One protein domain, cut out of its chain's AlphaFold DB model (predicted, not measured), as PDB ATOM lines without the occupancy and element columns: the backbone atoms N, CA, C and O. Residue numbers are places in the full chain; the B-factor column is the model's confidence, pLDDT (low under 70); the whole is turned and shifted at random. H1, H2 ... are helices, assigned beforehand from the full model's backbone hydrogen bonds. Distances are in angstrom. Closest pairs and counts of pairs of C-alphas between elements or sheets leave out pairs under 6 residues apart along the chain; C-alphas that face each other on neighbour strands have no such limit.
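What this domain is: This is residues 2 to 87 of the 258 residues of the protein "SAP domain-containing protein" of Clytia hemisphaerica (UniProt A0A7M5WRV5). A dumbbell of two small helical lobes at the ends of a long link: H5, H4 and the short H3 make one lobe, and H1 and H2 make a looser one. Residues 27 to 32 of the link stand free between them. The printed part has 86 residues, with five named helices in the order H1 to H5 and no named strand: all helix. It is extended, with a radius of gyration of the C-alphas of 19.9 A and spans of 54 by 23 by 23 A.

Where its parts are: H5, the longest helix, holds residues 71 to 82, 16.4 A, and ends at C-alpha 82 (177.105, 209.857, 219.369). H4 is residues 53 to 62, 14.4 A, and H3 residues 45 to 48. H2 is residues 16 to 26, 14.9 A. H1, residues 2 to 8, begins at C-alpha 2 (199.160, 174.948, 230.543).

How they stand to each other: H5 touches H4, the closest C-alphas being those of Lys 71 and Ile 53, 6.2 A apart; they run the same way at a steep tilt of 36 degrees, only just steep. With residues 75 to 79 alone H5 touches H3, closest at the C-alphas of Ile 75 and Leu 48, 6.1 A. H1 and H2 are close but not clearly touching, with the C-alphas of Leu 2 and Arg 22 7.3 A apart. H1 and H2 are each apart from H3, H4 and H5, for instance H1 and H5. Every O i to N i+4 pair is within hydrogen-bond range in H1, H2, H4 and H5; H3 is too short for one.

The domain as a whole: The C-alphas of Glu 14 and Asn 87, the two farthest apart, are 55.8 A apart. The printed part has no cut. The link from H2 to H3 is long, 18 residues. Residues 26 to 43 are under pLDDT 70.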
ATOM      1  N   LEU A   2     198.365 174.192 229.561       77.38
ATOM      2  CA  LEU A   2     199.160 174.948 230.543       77.38
ATOM      3  C   LEU A   2     200.330 174.143 231.157       77.38
ATOM      4  O   LEU A   2     201.455 174.634 231.213       77.38
ATOM      5  N   LYS A   3     200.116 172.867 231.529       78.50
ATOM      6  CA  LYS A   3     201.184 171.988 232.062       78.50
ATOM      7  C   LYS A   3     202.355 171.807 231.089       78.50
ATOM      8  O   LYS A   3     203.507 171.819 231.512       78.50
ATOM      9  N   SER A   4     202.075 171.648 229.795       79.44
ATOM     10  CA  SER A   4     203.111 171.498 228.765       79.44
ATOM     11  C   SER A   4     203.900 172.794 228.550       79.44
ATOM     12  O   SER A   4     205.119 172.742 228.403       79.44
ATOM     13  N   LEU A   5     203.237 173.956 228.611       80.44
ATOM     14  CA  LEU A   5     203.887 175.271 228.553       80.44
ATOM     15  C   LEU A   5     204.785 175.533 229.770       80.44
ATOM     16  O   LEU A   5     205.924 175.969 229.604       80.44
ATOM     17  N   CYS A   6     204.315 175.208 230.977       79.06
ATOM     18  CA  CYS A   6     205.101 175.330 232.204       79.06
ATOM     19  C   CYS A   6     206.347 174.432 232.175       79.06
ATOM     20  O   CYS A   6     207.441 174.925 232.444       79.06
ATOM     21  N   LYS A   7     206.220 173.166 231.743       82.00
ATOM     22  CA  LYS A   7     207.376 172.266 231.563       82.00
ATOM     23  C   LYS A   7     208.388 172.818 230.558       82.00
ATOM     24  O   LYS A   7     209.581 172.820 230.840       82.00
ATOM     25  N   LYS A   8     207.925 173.359 229.426       86.06
ATOM     26  CA  LYS A   8     208.796 173.982 228.410       86.06
ATOM     27  C   LYS A   8     209.552 175.208 228.943       86.06
ATOM     28  O   LYS A   8     210.617 175.537 228.431       86.06
ATOM     29  N   LYS A   9     209.010 175.890 229.956       82.81
ATOM     30  CA  LYS A   9     209.605 177.072 230.599       82.81
ATOM     31  C   LYS A   9     210.344 176.760 231.907       82.81
ATOM     32  O   LYS A   9     210.752 177.697 232.585       82.81
ATOM     33  N   GLY A  10     210.519 175.484 232.263       79.88
ATOM     34  CA  GLY A  10     211.205 175.077 233.496       79.88
ATOM     35  C   GLY A  10     210.457 175.464 234.777       79.88
ATOM     36  O   GLY A  10     211.067 175.588 235.834       79.88
ATOM     37  N   LEU A  11     209.145 175.694 234.687       80.19
ATOM     38  CA  LEU A  11     208.308 176.056 235.824       80.19
ATOM     39  C   LEU A  11     207.728 174.802 236.477       80.19
ATOM     40  O   LEU A  11     207.327 173.855 235.794       80.19
ATOM     41  N   THR A  12     207.633 174.826 237.804       79.06
ATOM     42  CA  THR A  12     206.974 173.775 238.576       79.06
ATOM     43  C   THR A  12     205.499 173.672 238.183       79.06
ATOM     44  O   THR A  12     204.778 174.666 238.103       79.06
ATOM     45  N   THR A  13     205.045 172.451 237.898       80.81
ATOM     46  CA  THR A  13     203.668 172.159 237.458       80.81
ATOM     47  C   THR A  13     202.732 171.772 238.599       80.81
ATOM     48  O   THR A  13     201.673 171.194 238.355       80.81
ATOM     49  N   GLU A  14     203.152 172.030 239.835       79.75
ATOM     50  CA  GLU A  14     202.500 171.602 241.070       79.75
ATOM     51  C   GLU A  14     202.668 172.689 242.144       79.75
ATOM     52  O   GLU A  14     203.610 173.486 242.097       79.75
ATOM     53  N   GLY A  15     201.736 172.735 243.097       78.69
ATOM     54  CA  GLY A  15     201.716 173.705 244.194       78.69
ATOM     55  C   GLY A  15     200.788 174.903 243.964       78.69
ATOM     56  O   GLY A  15     200.288 175.139 242.865       78.69
ATOM     57  N   VAL A  16     200.583 175.695 245.023       79.06
ATOM     58  CA  VAL A  16     199.578 176.778 245.091       79.06
ATOM     59  C   VAL A  16     199.700 177.778 243.937       79.06
ATOM     60  O   VAL A  16     198.697 178.222 243.391       79.06
ATOM     61  N   LYS A  17     200.926 178.101 243.516       77.31
ATOM     62  CA  LYS A  17     201.177 179.026 242.403       77.31
ATOM     63  C   LYS A  17     200.722 178.455 241.056       77.31
ATOM     64  O   LYS A  17     200.173 179.192 240.245       77.31
ATOM     65  N   PHE A  18     200.928 177.160 240.824       82.56
ATOM     66  CA  PHE A  18     200.428 176.486 239.628       82.56
ATOM     67  C   PHE A  18     198.899 176.373 239.670       82.56
ATOM     68  O   PHE A  18     198.244 176.654 238.672       82.56
ATOM     69  N   GLU A  19     198.336 176.035 240.833       78.19
ATOM     70  CA  GLU A  19     196.887 175.984 241.065       78.19
ATOM     71  C   GLU A  19     196.224 177.336 240.760       78.19
ATOM     72  O   GLU A  19     195.197 177.391 240.091       78.19
ATOM     73  N   LEU A  20     196.844 178.437 241.198       78.25
ATOM     74  CA  LEU A  20     196.364 179.796 240.968       78.25
ATOM     75  C   LEU A  20     196.437 180.181 239.488       78.25
ATOM     76  O   LEU A  20     195.470 180.694 238.941       78.25
ATOM     77  N   VAL A  21     197.555 179.890 238.815       78.62
ATOM     78  CA  VAL A  21     197.705 180.137 237.370       78.62
ATOM     79  C   VAL A  21     196.724 179.291 236.562       78.62
ATOM     80  O   VAL A  21     196.172 179.771 235.579       78.62
ATOM     81  N   ARG A  22     196.467 178.052 236.987       79.00
ATOM     82  CA  ARG A  22     195.447 177.197 236.386       79.00
ATOM     83  C   ARG A  22     194.054 177.786 236.570       79.00
ATOM     84  O   ARG A  22     193.342 177.892 235.588       79.00
ATOM     85  N   ARG A  23     193.692 178.226 237.778       77.94
ATOM     86  CA  ARG A  23     192.404 178.892 238.033       77.94
ATOM     87  C   ARG A  23     192.238 180.160 237.199       77.94
ATOM     88  O   ARG A  23     191.183 180.346 236.626       77.94
ATOM     89  N   LEU A  24     193.282 180.975 237.062       71.94
ATOM     90  CA  LEU A  24     193.256 182.181 236.224       71.94
ATOM     91  C   LEU A  24     193.196 181.885 234.718       71.94
ATOM     92  O   LEU A  24     192.721 182.718 233.957       71.94
ATOM     93  N   ALA A  25     193.714 180.737 234.278       72.81
ATOM     94  CA  ALA A  25     193.647 180.304 232.883       72.81
ATOM     95  C   ALA A  25     192.333 179.579 232.544       72.81
ATOM     96  O   ALA A  25     191.905 179.620 231.394       72.81
ATOM     97  N   ASP A  26     191.735 178.902 233.531       68.44
ATOM     98  CA  ASP A  26     190.464 178.179 233.424       68.44
ATOM     99  C   ASP A  26     189.256 179.089 233.736       68.44
ATOM    100  O   ASP A  26     188.129 178.745 233.375       68.44
ATOM    101  N   GLU A  27     189.455 180.245 234.386       59.12
ATOM    102  CA  GLU A  27     188.421 181.276 234.451       59.12
ATOM    103  C   GLU A  27     188.093 181.709 233.019       59.12
ATOM    104  O   GLU A  27     189.004 182.099 232.277       59.12
ATOM    105  N   PRO A  28     186.814 181.657 232.596       50.88
ATOM    106  CA  PRO A  28     186.433 182.324 231.371       50.88
ATOM    107  C   PRO A  28     186.819 183.776 231.593       50.88
ATOM    108  O   PRO A  28     186.294 184.416 232.507       50.88
ATOM    109  N   THR A  29     187.782 184.267 230.804       48.16
ATOM    110  CA  THR A  29     188.075 185.696 230.692       48.16
ATOM    111  C   THR A  29     186.742 186.411 230.816       48.16
ATOM    112  O   THR A  29     185.865 186.055 230.013       48.16
ATOM    113  N   PRO A  30     186.534 187.322 231.797       44.69
ATOM    114  CA  PRO A  30     185.322 188.119 231.789       44.69
ATOM    115  C   PRO A  30     185.249 188.627 230.368       44.69
ATOM    116  O   PRO A  30     186.248 189.163 229.875       44.69
ATOM    117  N   THR A  31     184.167 188.288 229.669       46.09
ATOM    118  CA  THR A  31     183.920 188.800 228.336       46.09
ATOM    119  C   THR A  31     184.068 190.294 228.516       46.09
ATOM    120  O   THR A  31     183.230 190.950 229.130       46.09
ATOM    121  N   ILE A  32     185.221 190.820 228.104       53.50
ATOM    122  CA  ILE A  32     185.372 192.225 227.821       53.50
ATOM    123  C   ILE A  32     184.442 192.310 226.636       53.50
ATOM    124  O   ILE A  32     184.837 191.939 225.529       53.50
ATOM    125  N   ASP A  33     183.167 192.588 226.927       51.16
ATOM    126  CA  ASP A  33     182.142 192.750 225.922       51.16
ATOM    127  C   ASP A  33     182.795 193.601 224.855       51.16
ATOM    128  O   ASP A  33     183.373 194.656 225.164       51.16
ATOM    129  N   ALA A  34     182.847 193.045 223.642       50.06
ATOM    130  CA  ALA A  34     183.444 193.718 222.511       50.06
ATOM    131  C   ALA A  34     182.948 195.163 222.567       50.06
ATOM    132  O   ALA A  34     181.743 195.363 222.748       50.06
ATOM    133  N   PRO A  35     183.858 196.148 222.556       51.41
ATOM    134  CA  PRO A  35     183.492 197.495 222.927       51.41
ATOM    135  C   PRO A  35     182.252 197.933 222.148       51.41
ATOM    136  O   PRO A  35     182.232 197.724 220.929       51.41
ATOM    137  N   PRO A  36     181.227 198.481 222.831       54.84
ATOM    138  CA  PRO A  36     179.939 198.708 222.205       54.84
ATOM    139  C   PRO A  36     180.144 199.534 220.943       54.84
ATOM    140  O   PRO A  36     180.814 200.573 220.970       54.84
ATOM    141  N   LYS A  37     179.602 199.061 219.820       60.88
ATOM    142  CA  LYS A  37     179.665 199.824 218.569       60.88
ATOM    143  C   LYS A  37     178.974 201.169 218.804       60.88
ATOM    144  O   LYS A  37     178.000 201.237 219.546       60.88
ATOM    145  N   LEU A  38     179.403 202.232 218.118       59.12
ATOM    146  CA  LEU A  38     178.774 203.569 218.176       59.12
ATOM    147  C   LEU A  38     177.233 203.563 218.139       59.12
ATOM    148  O   LEU A  38     176.598 204.445 218.715       59.12
ATOM    149  N   ALA A  39     176.631 202.587 217.451       59.44
ATOM    150  CA  ALA A  39     175.185 202.417 217.337       59.44
ATOM    151  C   ALA A  39     174.494 202.008 218.656       59.44
ATOM    152  O   ALA A  39     173.333 202.363 218.855       59.44
ATOM    153  N   GLU A  40     175.203 201.322 219.553       63.56
ATOM    154  CA  GLU A  40     174.726 200.824 220.852       63.56
ATOM    155  C   GLU A  40     174.894 201.853 221.978       63.56
ATOM    156  O   GLU A  40     174.373 201.663 223.078       63.56
ATOM    157  N   ILE A  41     175.590 202.967 221.717       66.50
ATOM    158  CA  ILE A  41     175.743 204.048 222.692       66.50
ATOM    159  C   ILE A  41     174.366 204.692 222.936       66.50
ATOM    160  O   ILE A  41     173.737 205.173 221.979       66.50
ATOM    161  N   PRO A  42     173.912 204.763 224.202       64.69
ATOM    162  CA  PRO A  42     172.668 205.427 224.558       64.69
ATOM    163  C   PRO A  42     172.648 206.887 224.093       64.69
ATOM    164  O   PRO A  42     173.586 207.644 224.332       64.69
ATOM    165  N   ILE A  43     171.552 207.302 223.457       69.00
ATOM    166  CA  ILE A  43     171.383 208.670 222.927       69.00
ATOM    167  C   ILE A  43     171.080 209.666 224.067       69.00
ATOM    168  O   ILE A  43     171.289 210.871 223.939       69.00
ATOM    169  N   SER A  44     170.608 209.163 225.210       75.19
ATOM    170  CA  SER A  44     170.149 209.960 226.346       75.19
ATOM    171  C   SER A  44     171.237 210.127 227.415       75.19
ATOM    172  O   SER A  44     171.771 209.144 227.931       75.19
ATOM    173  N   ILE A  45     171.517 211.372 227.820       77.81
ATOM    174  CA  ILE A  45     172.450 211.712 228.914       77.81
ATOM    175  C   ILE A  45     172.133 210.937 230.218       77.81
ATOM    176  O   ILE A  45     173.054 210.370 230.809       77.81
ATOM    177  N   PRO A  46     170.862 210.825 230.664       77.88
ATOM    178  CA  PRO A  46     170.471 209.963 231.784       77.88
ATOM    179  C   PRO A  46     170.925 208.501 231.685       77.88
ATOM    180  O   PRO A  46     171.206 207.878 232.705       77.88
ATOM    181  N   GLN A  47     170.989 207.933 230.477       78.25
ATOM    182  CA  GLN A  47     171.451 206.561 230.262       78.25
ATOM    183  C   GLN A  47     172.983 206.486 230.244       78.25
ATOM    184  O   GLN A  47     173.545 205.551 230.806       78.25
ATOM    185  N   LEU A  48     173.662 207.503 229.704       80.75
ATOM    186  CA  LEU A  48     175.124 207.615 229.759       80.75
ATOM    187  C   LEU A  48     175.648 207.762 231.195       80.75
ATOM    188  O   LEU A  48     176.685 207.197 231.528       80.75
ATOM    189  N   LYS A  49     174.903 208.439 232.081       84.06
ATOM    190  CA  LYS A  49     175.241 208.543 233.514       84.06
ATOM    191  C   LYS A  49     175.306 207.191 234.234       84.06
ATOM    192  O   LYS A  49     176.030 207.075 235.231       84.06
ATOM    193  N   LYS A  50     174.574 206.185 233.737       85.75
ATOM    194  CA  LYS A  50     174.558 204.817 234.284       85.75
ATOM    195  C   LYS A  50     175.790 204.006 233.887       85.75
ATOM    196  O   LYS A  50     176.084 203.019 234.552       85.75
ATOM    197  N   LEU A  51     176.506 204.415 232.839       82.81
ATOM    198  CA  LEU A  51     177.739 203.756 232.425       82.81
ATOM    199  C   LEU A  51     178.861 204.035 233.430       82.81
ATOM    200  O   LEU A  51     178.943 205.107 234.046       82.81
ATOM    201  N   SER A  52     179.743 203.051 233.594       85.69
ATOM    202  CA  SER A  52     180.944 203.218 234.403       85.69
ATOM    203  C   SER A  52     181.954 204.118 233.686       85.69
ATOM    204  O   SER A  52     181.972 204.223 232.459       85.69
ATOM    205  N   ILE A  53     182.848 204.749 234.455       85.94
ATOM    206  CA  ILE A  53     183.956 205.540 233.895       85.94
ATOM    207  C   ILE A  53     184.785 204.681 232.933       85.94
ATOM    208  O   ILE A  53     185.181 205.155 231.872       85.94
ATOM    209  N   PHE A  54     185.007 203.411 233.278       85.50
ATOM    210  CA  PHE A  54     185.729 202.467 232.432       85.50
ATOM    211  C   PHE A  54     185.050 202.292 231.068       85.50
ATOM    212  O   PHE A  54     185.701 202.467 230.045       85.50
ATOM    213  N   GLN A  55     183.734 202.055 231.043       84.31
ATOM    214  CA  GLN A  55     182.967 201.907 229.800       84.31
ATOM    215  C   GLN A  55     183.018 203.171 228.932       84.31
ATOM    216  O   GLN A  55     183.236 203.079 227.725       84.31
ATOM    217  N   LEU A  56     182.872 204.352 229.541       85.25
ATOM    218  CA  LEU A  56     182.960 205.631 228.829       85.25
ATOM    219  C   LEU A  56     184.354 205.843 228.217       85.25
ATOM    220  O   LEU A  56     184.466 206.236 227.058       85.25
ATOM    221  N   LYS A  57     185.420 205.538 228.968       87.25
ATOM    222  CA  LYS A  57     186.799 205.630 228.473       87.25
ATOM    223  C   LYS A  57     187.067 204.645 227.341       87.25
ATOM    224  O   LYS A  57     187.663 205.040 226.344       87.25
ATOM    225  N   SER A  58     186.598 203.404 227.461       82.12
ATOM    226  CA  SER A  58     186.716 202.405 226.397       82.12
ATOM    227  C   SER A  58     186.025 202.876 225.118       82.12
ATOM    228  O   SER A  58     186.645 202.838 224.062       82.12
ATOM    229  N   LEU A  59     184.793 203.393 225.200       84.81
ATOM    230  CA  LEU A  59     184.069 203.934 224.043       84.81
ATOM    231  C   LEU A  59     184.851 205.040 223.321       84.81
ATOM    232  O   LEU A  59     184.983 204.999 222.101       84.81
ATOM    233  N   LEU A  60     185.404 206.000 224.066       84.06
ATOM    234  CA  LEU A  60     186.197 207.089 223.487       84.06
ATOM    235  C   LEU A  60     187.510 206.588 222.876       84.06
ATOM    236  O   LEU A  60     187.867 207.009 221.777       84.06
ATOM    237  N   HIS A  61     188.193 205.658 223.546       84.94
ATOM    238  CA  HIS A  61     189.462 205.100 223.078       84.94
ATOM    239  C   HIS A  61     189.314 204.370 221.737       84.94
ATOM    240  O   HIS A  61     190.155 204.528 220.856       84.94
ATOM    241  N   ASN A  62     188.232 203.610 221.545       81.62
ATOM    242  CA  ASN A  62     187.995 202.913 220.272       81.62
ATOM    243  C   ASN A  62     187.720 203.868 219.111       81.62
ATOM    244  O   ASN A  62     188.003 203.538 217.965       81.62
ATOM    245  N   GLU A  63     187.218 205.062 219.413       77.94
ATOM    246  CA  GLU A  63     186.989 206.121 218.433       77.94
ATOM    247  C   GLU A  63     188.187 207.069 218.277       77.94
ATOM    248  O   GLU A  63     188.088 208.066 217.562       77.94
ATOM    249  N   GLY A  64     189.318 206.770 218.928       75.75
ATOM    250  CA  GLY A  64     190.534 207.579 218.864       75.75
ATOM    251  C   GLY A  64     190.410 208.942 219.551       75.75
ATOM    252  O   GLY A  64     191.132 209.873 219.205       75.75
ATOM    253  N   ILE A  65     189.481 209.080 220.500       81.88
ATOM    254  CA  ILE A  65     189.222 210.319 221.239       81.88
ATOM    255  C   ILE A  65     189.874 210.247 222.620       81.88
ATOM    256  O   ILE A  65     189.914 209.192 223.254       81.88
ATOM    257  N   SER A  66     190.357 211.394 223.105       81.44
ATOM    258  CA  SER A  66     190.931 211.517 224.445       81.44
ATOM    259  C   SER A  66     189.947 211.041 225.517       81.44
ATOM    260  O   SER A  66     188.869 211.610 225.703       81.44
ATOM    261  N   SER A  67     190.350 210.010 226.259       82.81
ATOM    262  CA  SER A  67     189.612 209.448 227.395       82.81
ATOM    263  C   SER A  67     189.959 210.132 228.728       82.81
ATOM    264  O   SER A  67     189.808 209.532 229.797       82.81
ATOM    265  N   LEU A  68     190.506 211.348 228.662       78.44
ATOM    266  CA  LEU A  68     190.837 212.178 229.816       78.44
ATOM    267  C   LEU A  68     189.637 213.047 230.201       78.44
ATOM    268  O   LEU A  68     188.910 213.535 229.329       78.44
ATOM    269  N   GLY A  69     189.468 213.218 231.509       80.06
ATOM    270  CA  GLY A  69     188.430 214.055 232.096       80.06
ATOM    271  C   GLY A  69     187.694 213.399 233.259       80.06
ATOM    272  O   GLY A  69     187.852 212.203 233.540       80.06
ATOM    273  N   ASN A  70     186.881 214.204 233.936       86.62
ATOM    274  CA  ASN A  70     185.946 213.742 234.959       86.62
ATOM    275  C   ASN A  70     184.755 212.990 234.325       86.62
ATOM    276  O   ASN A  70     184.602 212.909 233.106       86.62
ATOM    277  N   LYS A  71     183.896 212.380 235.155       86.50
ATOM    278  CA  LYS A  71     182.790 211.549 234.653       86.50
ATOM    279  C   LYS A  71     181.836 212.333 233.739       86.50
ATOM    280  O   LYS A  71     181.403 211.786 232.728       86.50
ATOM    281  N   ASP A  72     181.530 213.584 234.066       83.62
ATOM    282  CA  ASP A  72     180.608 214.411 233.282       83.62
ATOM    283  C   ASP A  72     181.218 214.855 231.943       83.62
ATOM    284  O   ASP A  72     180.539 214.805 230.917       83.62
ATOM    285  N   GLU A  73     182.511 215.180 231.910       84.94
ATOM    286  CA  GLU A  73     183.267 215.445 230.679       84.94
ATOM    287  C   GLU A  73     183.291 214.223 229.763       84.94
ATOM    288  O   GLU A  73     183.042 214.338 228.564       84.94
ATOM    289  N   LEU A  74     183.524 213.030 230.318       87.12
ATOM    290  CA  LEU A  74     183.480 211.785 229.552       87.12
ATOM    291  C   LEU A  74     182.077 211.531 228.981       87.12
ATOM    292  O   LEU A  74     181.951 211.150 227.818       87.12
ATOM    293  N   ILE A  75     181.020 211.786 229.757       86.56
ATOM    294  CA  ILE A  75     179.629 211.684 229.288       86.56
ATOM    295  C   ILE A  75     179.361 212.675 228.154       86.56
ATOM    296  O   ILE A  75     178.774 212.292 227.144       86.56
ATOM    297  N   LEU A  76     179.806 213.927 228.287       84.94
ATOM    298  CA  LEU A  76     179.667 214.956 227.257       84.94
ATOM    299  C   LEU A  76     180.416 214.578 225.977       84.94
ATOM    300  O   LEU A  76     179.850 214.685 224.891       84.94
ATOM    301  N   LYS A  77     181.649 214.076 226.088       85.00
ATOM    302  CA  LYS A  77     182.438 213.596 224.943       85.00
ATOM    303  C   LYS A  77     181.733 212.436 224.238       85.00
ATOM    304  O   LYS A  77     181.572 212.475 223.020       85.00
ATOM    305  N   VAL A  78     181.231 211.449 224.984       86.69
ATOM    306  CA  VAL A  78     180.470 210.317 224.421       86.69
ATOM    307  C   VAL A  78     179.153 210.783 223.787       86.69
ATOM    308  O   VAL A  78     178.791 210.324 222.704       86.69
ATOM    309  N   PHE A  79     178.459 211.742 224.400       85.31
ATOM    310  CA  PHE A  79     177.240 212.338 223.854       85.31
ATOM    311  C   PHE A  79     177.502 213.091 222.540       85.31
ATOM    312  O   PHE A  79     176.784 212.905 221.557       85.31
ATOM    313  N   LEU A  80     178.545 213.922 222.482       83.75
ATOM    314  CA  LEU A  80     178.937 214.647 221.270       83.75
ATOM    315  C   LEU A  80     179.371 213.688 220.158       83.75
ATOM    316  O   LEU A  80     178.970 213.861 219.005       83.75
ATOM    317  N   LEU A  81     180.123 212.647 220.512       84.50
ATOM    318  CA  LEU A  81     180.548 211.582 219.610       84.50
ATOM    319  C   LEU A  81     179.338 210.862 219.001       84.50
ATOM    320  O   LEU A  81     179.277 210.692 217.782       84.50
ATOM    321  N   ARG A  82     178.340 210.513 219.823       82.31
ATOM    322  CA  ARG A  82     177.105 209.857 219.369       82.31
ATOM    323  C   ARG A  82     176.276 210.725 218.421       82.31
ATOM    324  O   ARG A  82     175.613 210.189 217.532       82.31
ATOM    325  N   ASN A  83     176.342 212.044 218.595       80.56
ATOM    326  CA  ASN A  83     175.692 213.042 217.744       80.56
ATOM    327  C   ASN A  83     176.537 213.458 216.522       80.56
ATOM    328  O   ASN A  83     176.190 214.417 215.838       80.56
ATOM    329  N   GLY A  84     177.666 212.788 216.253       77.19
ATOM    330  CA  GLY A  84     178.532 213.090 215.108       77.19
ATOM    331  C   GLY A  84     179.349 214.381 215.242       77.19
ATOM    332  O   GLY A  84     180.032 214.780 214.302       77.19
ATOM    333  N   LYS A  85     179.346 215.034 216.410       79.19
ATOM    334  CA  LYS A  85     180.045 216.304 216.670       79.19
ATOM    335  C   LYS A  85     181.494 216.087 217.124       79.19
ATOM    336  O   LYS A  85     181.939 216.671 218.110       79.19
ATOM    337  N   ARG A  86     182.247 215.250 216.401       78.00
ATOM    338  CA  ARG A  86     183.641 214.890 216.747       78.00
ATOM    339  C   ARG A  86     184.586 216.091 216.755       78.00
ATOM    340  O   ARG A  86     185.459 216.177 217.611       78.00
ATOM    341  N   ASN A  87     184.364 217.037 215.845       74.31
ATOM    342  CA  ASN A  87     185.212 218.219 215.683       74.31
ATOM    343  C   ASN A  87     185.255 219.084 216.953       74.31
ATOM    344  O   ASN A  87     186.307 219.602 217.301       74.31
TER     345      ASN A  87